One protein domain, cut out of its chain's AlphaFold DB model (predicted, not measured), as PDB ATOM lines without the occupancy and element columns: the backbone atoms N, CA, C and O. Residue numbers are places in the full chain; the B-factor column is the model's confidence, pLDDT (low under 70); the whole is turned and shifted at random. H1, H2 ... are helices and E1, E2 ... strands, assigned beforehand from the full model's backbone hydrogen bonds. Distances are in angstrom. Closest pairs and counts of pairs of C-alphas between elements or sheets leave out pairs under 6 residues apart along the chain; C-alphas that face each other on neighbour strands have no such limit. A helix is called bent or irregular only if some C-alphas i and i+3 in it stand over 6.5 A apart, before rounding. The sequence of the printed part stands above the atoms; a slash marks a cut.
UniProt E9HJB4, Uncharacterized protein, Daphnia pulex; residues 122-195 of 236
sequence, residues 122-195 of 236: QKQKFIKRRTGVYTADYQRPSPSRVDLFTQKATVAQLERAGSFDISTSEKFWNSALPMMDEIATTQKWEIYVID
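What this domain is: This is residues 122 to 195 of the 236 residues of an uncharacterized protein of Daphnia pulex (UniProt E9HJB4). A long, twisted hairpin, E1 and E2, makes one long side of a loose, open loop of chain; E3 and H1 turn at one end of it, and the link between H1 and H2, whose residues 156 to 160 stand free, runs along the opposite side. H2 comes back from the far end and packs on E1 with its residues 177 to 185, and short E4 then pairs with the beginning of E1. The printed part has 74 residues with two named helices and four named strands, in the order E1 E2 E3 H1 H2 E4; the sheet has the order E2 - E1 - E4, all antiparallel, and the class is mixed, helices and strands. The whole is only just loose, close to compact, with a radius of gyration of the C-alphas of 14.0 A, and elongated, spanning 38 by 25 by 23 A.

Where its parts are: Find C-alpha 122 at (33.654, -26.080, 17.894); from there E1, residues 122 to 130, runs 24.2 A. E2, residues 133 to 138, returns over 16.3 A. E4, residues 191 to 194, is 9.3 A long and ends at C-alpha 194, (29.907, -21.320, 15.426). E3, residues 142 to 145, is 10.4 A long, and H1, residues 146 to 155, measures 14.1 A. Look for H2, residues 169 to 186, from C-alpha 169 at (9.510, -28.393, 32.602); it is 25.5 A long.

How they stand to each other: Begin at the hairpin of E1 and E2, antiparallel at 154 degrees, where N 127 and O 135 are 2.9 A apart, within hydrogen-bond range. The pairing of E1 is staggered: residues 124 to 130 pair with E2 and residues 122 to 123 with E4. E1 and E4 are antiparallel at 122 degrees, with N 122 and O 192 within hydrogen-bond range at 2.8 A. The sheet is only just strongly twisted, its C-alphas up to 4.4 A off its best plane. H2 is on the sheet but only grazes it; the closest C-alphas of E1 and H2, those of Phe 126 and Ala 184, are 5.4 A apart. H2 has a kink of 27 degrees near residue 176, yet is neither bent nor irregular, but only just: C-alphas 175 and 178 are 6.5 A apart. H1 only grazes the sheet with its residues 146 to 153, and H1 and E4 are near each other, with 6 pairs of C-alphas within 10 A. E3 pairs with no named strand, and E3 and H1 meet only through their link. In H1 every O i to N i+4 pair is within hydrogen-bond range; in H2, 12 of 14 are.

The domain as a whole: The C-alphas farthest apart, those of Pro 143 and Glu 170, are 38.4 A from each other. The printed part has no cut, and the link from H1 to H2, residues 156 to 168, is long. Mean pLDDT of the printed part is 77.6; look for low confidence, under 70, at residues 154 to 167 and residue 195.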
ATOM      1  N   GLN A 122      33.220 -25.994  16.516       85.75
ATOM      2  CA  GLN A 122      33.654 -26.080  17.894       85.75
ATOM      3  C   GLN A 122      33.060 -27.320  18.542       85.75
ATOM      4  O   GLN A 122      31.849 -27.541  18.539       85.75
ATOM      5  N   LYS A 123      33.942 -28.144  19.112       84.69
ATOM      6  CA  LYS A 123      33.542 -29.288  19.926       84.69
ATOM      7  C   LYS A 123      33.221 -28.798  21.336       84.69
ATOM      8  O   LYS A 123      34.060 -28.141  21.961       84.69
ATOM      9  N   GLN A 124      32.043 -29.149  21.841       85.50
ATOM     10  CA  GLN A 124      31.586 -28.750  23.170       85.50
ATOM     11  C   GLN A 124      31.551 -29.952  24.110       85.50
ATOM     12  O   GLN A 124      30.687 -30.816  24.015       85.50
ATOM     13  N   LYS A 125      32.479 -29.996  25.061       85.94
ATOM     14  CA  LYS A 125      32.527 -31.023  26.103       85.94
ATOM     15  C   LYS A 125      31.484 -30.762  27.166       85.94
ATOM     16  O   LYS A 125      31.472 -29.680  27.744       85.94
ATOM     17  N   PHE A 126      30.730 -31.788  27.535       84.25
ATOM     18  CA  PHE A 126      29.906 -31.752  28.736       84.25
ATOM     19  C   PHE A 126      30.593 -32.516  29.863       84.25
ATOM     20  O   PHE A 126      30.781 -33.728  29.796       84.25
ATOM     21  N   ILE A 127      30.983 -31.789  30.910       86.88
ATOM     22  CA  ILE A 127      31.618 -32.347  32.104       86.88
ATOM     23  C   ILE A 127      30.572 -32.387  33.213       86.88
ATOM     24  O   ILE A 127      30.180 -31.341  33.739       86.88
ATOM     25  N   LYS A 128      30.130 -33.590  33.592       90.50
ATOM     26  CA  LYS A 128      29.221 -33.775  34.728       90.50
ATOM     27  C   LYS A 128      29.942 -33.405  36.025       90.50
ATOM     28  O   LYS A 128      30.980 -33.973  36.350       90.50
ATOM     29  N   ARG A 129      29.391 -32.445  36.771       89.94
ATOM     30  CA  ARG A 129      29.897 -32.059  38.102       89.94
ATOM     31  C   ARG A 129      29.124 -32.762  39.208       89.94
ATOM     32  O   ARG A 129      29.712 -33.236  40.171       89.94
ATOM     33  N   ARG A 130      27.801 -32.817  39.054       88.00
ATOM     34  CA  ARG A 130      26.842 -33.539  39.902       88.00
ATOM     35  C   ARG A 130      25.535 -33.716  39.131       88.00
ATOM     36  O   ARG A 130      25.390 -33.168  38.040       88.00
ATOM     37  N   THR A 131      24.580 -34.459  39.682       83.75
ATOM     38  CA  THR A 131      23.266 -34.669  39.051       83.75
ATOM     39  C   THR A 131      22.607 -33.338  38.685       83.75
ATOM     40  O   THR A 131      22.466 -32.459  39.535       83.75
ATOM     41  N   GLY A 132      22.247 -33.185  37.408       82.31
ATOM     42  CA  GLY A 132      21.626 -31.970  36.873       82.31
ATOM     43  C   GLY A 132      22.556 -30.768  36.689       82.31
ATOM     44  O   GLY A 132      22.082 -29.705  36.301       82.31
ATOM     45  N   VAL A 133      23.864 -30.901  36.945       84.75
ATOM     46  CA  VAL A 133      24.833 -29.806  36.789       84.75
ATOM     47  C   VAL A 133      26.010 -30.246  35.927       84.75
ATOM     48  O   VAL A 133      26.810 -31.105  36.315       84.75
ATOM     49  N   TYR A 134      26.147 -29.573  34.791       86.06
ATOM     50  CA  TYR A 134      27.184 -29.814  33.797       86.06
ATOM     51  C   TYR A 134      27.949 -28.523  33.525       86.06
ATOM     52  O   TYR A 134      27.380 -27.434  33.523       86.06
ATOM     53  N   THR A 135      29.248 -28.645  33.282       88.06
ATOM     54  CA  THR A 135      30.063 -27.556  32.741       88.06
ATOM     55  C   THR A 135      30.297 -27.815  31.261       88.06
ATOM     56  O   THR A 135      30.650 -28.938  30.898       88.06
ATOM     57  N   ALA A 136      30.126 -26.787  30.432       86.25
ATOM     58  CA  ALA A 136      30.552 -26.818  29.042       86.25
ATOM     59  C   ALA A 136      32.028 -26.392  28.956       86.25
ATOM     60  O   ALA A 136      32.379 -25.307  29.418       86.25
ATOM     61  N   ASP A 137      32.889 -27.251  28.410       87.94
ATOM     62  CA  ASP A 137      34.270 -26.908  28.055       87.94
ATOM     63  C   ASP A 137      34.393 -26.844  26.528       87.94
ATOM     64  O   ASP A 137      34.143 -27.819  25.812       87.94
ATOM     65  N   TYR A 138      34.732 -25.663  26.024       86.19
ATOM     66  CA  TYR A 138      34.747 -25.369  24.599       86.19
ATOM     67  C   TYR A 138      36.155 -25.559  24.055       86.19
ATOM     68  O   TYR A 138      37.096 -24.871  24.452       86.19
ATOM     69  N   GLN A 139      36.312 -26.493  23.121       86.31
ATOM     70  CA  GLN A 139      37.600 -26.665  22.463       86.31
ATOM     71  C   GLN A 139      37.890 -25.510  21.506       86.31
ATOM     72  O   GLN A 139      36.990 -24.797  21.054       86.31
ATOM     73  N   ARG A 140      39.175 -25.342  21.175       88.25
ATOM     74  CA  ARG A 140      39.586 -24.384  20.153       88.25
ATOM     75  C   ARG A 140      38.847 -24.699  18.841       88.25
ATOM     76  O   ARG A 140      38.869 -25.863  18.427       88.25
ATOM     77  N   PRO A 141      38.216 -23.701  18.199       87.38
ATOM     78  CA  PRO A 141      37.547 -23.911  16.927       87.38
ATOM     79  C   PRO A 141      38.522 -24.403  15.861       87.38
ATOM     80  O   PRO A 141      39.723 -24.128  15.918       87.38
ATOM     81  N   SER A 142      38.006 -25.167  14.910       86.69
ATOM     82  CA  SER A 142      38.767 -25.705  13.787       86.69
ATOM     83  C   SER A 142      38.042 -25.390  12.476       86.69
ATOM     84  O   SER A 142      36.812 -25.435  12.452       86.69
ATOM     85  N   PRO A 143      38.769 -25.102  11.385       87.50
ATOM     86  CA  PRO A 143      38.159 -24.714  10.119       87.50
ATOM     87  C   PRO A 143      37.610 -25.923   9.347       87.50
ATOM     88  O   PRO A 143      38.224 -26.992   9.297       87.50
ATOM     89  N   SER A 144      36.456 -25.759   8.702       85.94
ATOM     90  CA  SER A 144      35.833 -26.727   7.794       85.94
ATOM     91  C   SER A 144      34.942 -26.036   6.761       85.94
ATOM     92  O   SER A 144      35.016 -24.830   6.556       85.94
ATOM     93  N   ARG A 145      34.081 -26.823   6.111       84.62
ATOM     94  CA  ARG A 145      33.058 -26.378   5.170       84.62
ATOM     95  C   ARG A 145      31.695 -26.917   5.575       84.62
ATOM     96  O   ARG A 145      31.595 -27.965   6.220       84.62
ATOM     97  N   VAL A 146      30.646 -26.188   5.197       80.00
ATOM     98  CA  VAL A 146      29.255 -26.543   5.523       80.00
ATOM     99  C   VAL A 146      28.899 -27.938   4.999       80.00
ATOM    100  O   VAL A 146      28.280 -28.721   5.718       80.00
ATOM    101  N   ASP A 147      29.308 -28.276   3.778       80.00
ATOM    102  CA  ASP A 147      29.072 -29.575   3.147       80.00
ATOM    103  C   ASP A 147      29.732 -30.732   3.912       80.00
ATOM    104  O   ASP A 147      29.061 -31.706   4.252       80.00
ATOM    105  N   LEU A 148      31.009 -30.596   4.271       80.38
ATOM    106  CA  LEU A 148      31.758 -31.582   5.048       80.38
ATOM    107  C   LEU A 148      31.173 -31.759   6.449       80.38
ATOM    108  O   LEU A 148      31.077 -32.887   6.935       80.38
ATOM    109  N   PHE A 149      30.761 -30.669   7.099       81.00
ATOM    110  CA  PHE A 149      30.068 -30.736   8.384       81.00
ATOM    111  C   PHE A 149      28.732 -31.477   8.255       81.00
ATOM    112  O   PHE A 149      28.464 -32.392   9.029       81.00
ATOM    113  N   THR A 150      27.930 -31.144   7.242       78.06
ATOM    114  CA  THR A 150      26.621 -31.769   6.997       78.06
ATOM    115  C   THR A 150      26.769 -33.259   6.699       78.06
ATOM    116  O   THR A 150      26.035 -34.080   7.252       78.06
ATOM    117  N   GLN A 151      27.755 -33.635   5.882       80.19
ATOM    118  CA  GLN A 151      28.068 -35.030   5.587       80.19
ATOM    119  C   GLN A 151      28.482 -35.778   6.856       80.19
ATOM    120  O   GLN A 151      27.957 -36.856   7.120       80.19
ATOM    121  N   LYS A 152      29.369 -35.200   7.675       74.06
ATOM    122  CA  LYS A 152      29.773 -35.795   8.957       74.06
ATOM    123  C   LYS A 152      28.602 -35.926   9.926       74.06
ATOM    124  O   LYS A 152      28.483 -36.972  10.543       74.06
ATOM    125  N   ALA A 153      27.723 -34.930  10.020       72.38
ATOM    126  CA  ALA A 153      26.516 -34.996  10.845       72.38
ATOM    127  C   ALA A 153      25.541 -36.087  10.362       72.38
ATOM    128  O   ALA A 153      24.917 -36.770  11.168       72.38
ATOM    129  N   THR A 154      25.451 -36.286   9.045       69.19
ATOM    130  CA  THR A 154      24.616 -37.330   8.433       69.19
ATOM    131  C   THR A 154      25.197 -38.725   8.683       69.19
ATOM    132  O   THR A 154      24.475 -39.630   9.091       69.19
ATOM    133  N   VAL A 155      26.507 -38.896   8.470       65.12
ATOM    134  CA  VAL A 155      27.232 -40.173   8.621       65.12
ATOM    135  C   VAL A 155      27.408 -40.570  10.077       65.12
ATOM    136  O   VAL A 155      27.319 -41.753  10.388       65.12
ATOM    137  N   ALA A 156      27.597 -39.599  10.977       60.00
ATOM    138  CA  ALA A 156      27.606 -39.838  12.417       60.00
ATOM    139  C   ALA A 156      26.294 -40.455  12.908       60.00
ATOM    140  O   ALA A 156      26.253 -40.880  14.055       60.00
ATOM    141  N   GLN A 157      25.280 -40.505  12.031       49.03
ATOM    142  CA  GLN A 157      23.892 -40.718  12.341       49.03
ATOM    143  C   GLN A 157      23.536 -39.745  13.465       49.03
ATOM    144  O   GLN A 157      23.795 -39.962  14.644       49.03
ATOM    145  N   LEU A 158      22.792 -38.700  13.120       51.22
ATOM    146  CA  LEU A 158      21.654 -38.385  13.971       51.22
ATOM    147  C   LEU A 158      20.770 -39.657  14.028       51.22
ATOM    148  O   LEU A 158      19.688 -39.687  13.446       51.22
ATOM    149  N   GLU A 159      21.243 -40.740  14.669       45.88
ATOM    150  CA  GLU A 159      20.414 -41.669  15.417       45.88
ATOM    151  C   GLU A 159      19.589 -40.713  16.249       45.88
ATOM    152  O   GLU A 159      20.137 -40.038  17.121       45.88
ATOM    153  N   ARG A 160      18.357 -40.463  15.789       47.72
ATOM    154  CA  ARG A 160      17.524 -39.358  16.255       47.72
ATOM    155  C   ARG A 160      17.700 -39.254  17.760       47.72
ATOM    156  O   ARG A 160      17.307 -40.185  18.462       47.72
ATOM    157  N   ALA A 161      18.286 -38.149  18.230       51.28
ATOM    158  CA  ALA A 161      18.225 -37.828  19.644       51.28
ATOM    159  C   ALA A 161      16.760 -38.019  20.050       51.28
ATOM    160  O   ALA A 161      15.861 -37.587  19.312       51.28
ATOM    161  N   GLY A 162      16.523 -38.776  21.123       52.56
ATOM    162  CA  GLY A 162      15.169 -39.082  21.571       52.56
ATOM    163  C   GLY A 162      14.326 -37.806  21.571       52.56
ATOM    164  O   GLY A 162      14.807 -36.728  21.911       52.56
ATOM    165  N   SER A 163      13.080 -37.890  21.115       57.06
ATOM    166  CA  SER A 163      12.204 -36.720  21.122       57.06
ATOM    167  C   SER A 163      11.994 -36.242  22.561       57.06
ATOM    168  O   SER A 163      11.575 -37.034  23.406       57.06
ATOM    169  N   PHE A 164      12.237 -34.960  22.836       61.78
ATOM    170  CA  PHE A 164      11.951 -34.377  24.148       61.78
ATOM    171  C   PHE A 164      10.481 -33.992  24.254       61.78
ATOM    172  O   PHE A 164       9.934 -33.323  23.373       61.78
ATOM    173  N   ASP A 165       9.856 -34.353  25.371       61.50
ATOM    174  CA  ASP A 165       8.550 -33.810  25.719       61.50
ATOM    175  C   ASP A 165       8.741 -32.422  26.347       61.50
ATOM    176  O   ASP A 165       9.023 -32.285  27.537       61.50
ATOM    177  N   ILE A 166       8.592 -31.382  25.526       69.06
ATOM    178  CA  ILE A 166       8.652 -29.977  25.952       69.06
ATOM    179  C   ILE A 166       7.336 -29.477  26.580       69.06
ATOM    180  O   ILE A 166       7.218 -28.285  26.858       69.06
ATOM    181  N   SER A 167       6.333 -30.343  26.797       59.84
ATOM    182  CA  SER A 167       5.010 -29.926  27.295       59.84
ATOM    183  C   SER A 167       5.042 -29.364  28.714       59.84
ATOM    184  O   SER A 167       4.239 -28.491  29.038       59.84
ATOM    185  N   THR A 168       5.962 -29.837  29.562       70.81
ATOM    186  CA  THR A 168       6.199 -29.281  30.899       70.81
ATOM    187  C   THR A 168       7.684 -29.313  31.241       70.81
ATOM    188  O   THR A 168       8.429 -30.166  30.760       70.81
ATOM    189  N   SER A 169       8.118 -28.416  32.134       71.88
ATOM    190  CA  SER A 169       9.510 -28.393  32.602       71.88
ATOM    191  C   SER A 169       9.935 -29.729  33.217       71.88
ATOM    192  O   SER A 169      11.041 -30.186  32.977       71.88
ATOM    193  N   GLU A 170       9.064 -30.382  33.988       74.75
ATOM    194  CA  GLU A 170       9.381 -31.658  34.635       74.75
ATOM    195  C   GLU A 170       9.595 -32.786  33.620       74.75
ATOM    196  O   GLU A 170      10.601 -33.491  33.685       74.75
ATOM    197  N   LYS A 171       8.695 -32.930  32.640       72.38
ATOM    198  CA  LYS A 171       8.830 -33.958  31.600       72.38
ATOM    199  C   LYS A 171      10.025 -33.705  30.686       72.38
ATOM    200  O   LYS A 171      10.729 -34.649  30.322       72.38
ATOM    201  N   PHE A 172      10.294 -32.439  30.381       75.81
ATOM    202  CA  PHE A 172      11.481 -32.051  29.634       75.81
ATOM    203  C   PHE A 172      12.752 -32.466  30.381       75.81
ATOM    204  O   PHE A 172      13.582 -33.177  29.828       75.81
ATOM    205  N   TRP A 173      12.889 -32.110  31.661       78.50
ATOM    206  CA  TRP A 173      14.090 -32.455  32.424       78.50
ATOM    207  C   TRP A 173      14.239 -33.962  32.651       78.50
ATOM    208  O   TRP A 173      15.347 -34.479  32.533       78.50
ATOM    209  N   ASN A 174      13.143 -34.682  32.897       79.56
ATOM    210  CA  ASN A 174      13.175 -36.140  33.048       79.56
ATOM    211  C   ASN A 174      13.613 -36.857  31.761       79.56
ATOM    212  O   ASN A 174      14.228 -37.916  31.844       79.56
ATOM    213  N   SER A 175      13.329 -36.282  30.587       73.25
ATOM    214  CA  SER A 175      13.792 -36.818  29.299       73.25
ATOM    215  C   SER A 175      15.196 -36.334  28.911       73.25
ATOM    216  O   SER A 175      15.973 -37.108  28.360       73.25
ATOM    217  N   ALA A 176      15.566 -35.094  29.240       78.69
ATOM    218  CA  ALA A 176      16.852 -34.505  28.865       78.69
ATOM    219  C   ALA A 176      18.026 -34.948  29.759       78.69
ATOM    220  O   ALA A 176      19.142 -35.121  29.272       78.69
ATOM    221  N   LEU A 177      17.810 -35.137  31.067       83.50
ATOM    222  CA  LEU A 177      18.896 -35.462  32.001       83.50
ATOM    223  C   LEU A 177      19.605 -36.794  31.696       83.50
ATOM    224  O   LEU A 177      20.837 -36.779  31.702       83.50
ATOM    225  N   PRO A 178      18.902 -37.908  31.397       85.00
ATOM    226  CA  PRO A 178      19.556 -39.166  31.032       85.00
ATOM    227  C   PRO A 178      20.427 -39.051  29.777       85.00
ATOM    228  O   PRO A 178      21.532 -39.580  29.753       85.00
ATOM    229  N   MET A 179      19.972 -38.304  28.765       81.50
ATOM    230  CA  MET A 179      20.758 -38.053  27.553       81.50
ATOM    231  C   MET A 179      22.030 -37.254  27.867       81.50
ATOM    232  O   MET A 179      23.112 -37.599  27.399       81.50
ATOM    233  N   MET A 180      21.931 -36.199  28.680       82.31
ATOM    234  CA  MET A 180      23.107 -35.416  29.082       82.31
ATOM    235  C   MET A 180      24.107 -36.268  29.879       82.31
ATOM    236  O   MET A 180      25.320 -36.123  29.707       82.31
ATOM    237  N   ASP A 181      23.608 -37.185  30.712       86.56
ATOM    238  CA  ASP A 181      24.423 -38.165  31.435       86.56
ATOM    239  C   ASP A 181      25.122 -39.145  30.486       86.56
ATOM    240  O   ASP A 181      26.311 -39.436  30.657       86.56
ATOM    241  N   GLU A 182      24.421 -39.617  29.459       84.75
ATOM    242  CA  GLU A 182      24.981 -40.476  28.420       84.75
ATOM    243  C   GLU A 182      26.073 -39.756  27.619       84.75
ATOM    244  O   GLU A 182      27.164 -40.302  27.453       84.75
ATOM    245  N   ILE A 183      25.848 -38.513  27.186       83.12
ATOM    246  CA  ILE A 183      26.848 -37.705  26.464       83.12
ATOM    247  C   ILE A 183      28.097 -37.494  27.319       83.12
ATOM    248  O   ILE A 183      29.224 -37.643  26.836       83.12
ATOM    249  N   ALA A 184      27.911 -37.165  28.601       85.56
ATOM    250  CA  ALA A 184      29.017 -36.975  29.529       85.56
ATOM    251  C   ALA A 184      29.820 -38.272  29.734       85.56
ATOM    252  O   ALA A 184      31.049 -38.232  29.782       85.56
ATOM    253  N   THR A 185      29.137 -39.419  29.820       86.75
ATOM    254  CA  THR A 185      29.755 -40.731  30.079       86.75
ATOM    255  C   THR A 185      30.449 -41.299  28.842       86.75
ATOM    256  O   THR A 185      31.600 -41.719  28.913       86.75
ATOM    257  N   THR A 186      29.769 -41.294  27.696       85.75
ATOM    258  CA  THR A 186      30.278 -41.840  26.425       85.75
ATOM    259  C   THR A 186      31.325 -40.947  25.774       85.75
ATOM    260  O   THR A 186      32.038 -41.383  24.873       85.75
ATOM    261  N   GLN A 187      31.401 -39.685  26.200       84.75
ATOM    262  CA  GLN A 187      32.250 -38.651  25.618       84.75
ATOM    263  C   GLN A 187      32.003 -38.398  24.118       84.75
ATOM    264  O   GLN A 187      32.835 -37.800  23.424       84.75
ATOM    265  N   LYS A 188      30.834 -38.810  23.615       82.12
ATOM    266  CA  LYS A 188      30.345 -38.492  22.272       82.12
ATOM    267  C   LYS A 188      29.821 -37.058  22.254       82.12
ATOM    268  O   LYS A 188      28.623 -36.810  22.307       82.12
ATOM    269  N   TRP A 189      30.741 -36.104  22.276       80.75
ATOM    270  CA  TRP A 189      30.379 -34.695  22.382       80.75
ATOM    271  C   TRP A 189      29.896 -34.119  21.058       80.75
ATOM    272  O   TRP A 189      30.451 -34.424  19.998       80.75
ATOM    273  N   GLU A 190      28.925 -33.219  21.157       78.12
ATOM    274  CA  GLU A 190      28.383 -32.500  20.016       78.12
ATOM    275  C   GLU A 190      29.407 -31.515  19.431       78.12
ATOM    276  O   GLU A 190      30.291 -30.979  20.116       78.12
ATOM    277  N   ILE A 191      29.293 -31.312  18.121       80.88
ATOM    278  CA  ILE A 191      30.099 -30.372  17.349       80.88
ATOM    279  C   ILE A 191      29.137 -29.352  16.763       80.88
ATOM    280  O   ILE A 191      28.218 -29.714  16.029       80.88
ATOM    281  N   TYR A 192      29.374 -28.080  17.056       80.56
ATOM    282  CA  TYR A 192      28.560 -26.982  16.559       80.56
ATOM    283  C   TYR A 192      29.326 -26.190  15.511       80.56
ATOM    284  O   TYR A 192      30.532 -25.987  15.639       80.56
ATOM    285  N   VAL A 193      28.612 -25.712  14.495       81.25
ATOM    286  CA  VAL A 193      29.095 -24.615  13.656       81.25
ATOM    287  C   VAL A 193      28.880 -23.327  14.439       81.25
ATOM    288  O   VAL A 193      27.754 -23.049  14.852       81.25
ATOM    289  N   ILE A 194      29.945 -22.563  14.652       80.75
ATOM    290  CA  ILE A 194      29.907 -21.320  15.426       80.75
ATOM    291  C   ILE A 194      30.320 -20.136  14.560       80.75
ATOM    292  O   ILE A 194      30.990 -20.309  13.544       80.75
ATOM    293  N   ASP A 195      29.875 -18.945  14.962       69.75
ATOM    294  CA  ASP A 195      30.364 -17.644  14.490       69.75
ATOM    295  C   ASP A 195      30.472 -17.478  12.967       69.75
ATOM    296  O   ASP A 195      31.251 -16.674  12.460       69.75
TER     297      ASP A 195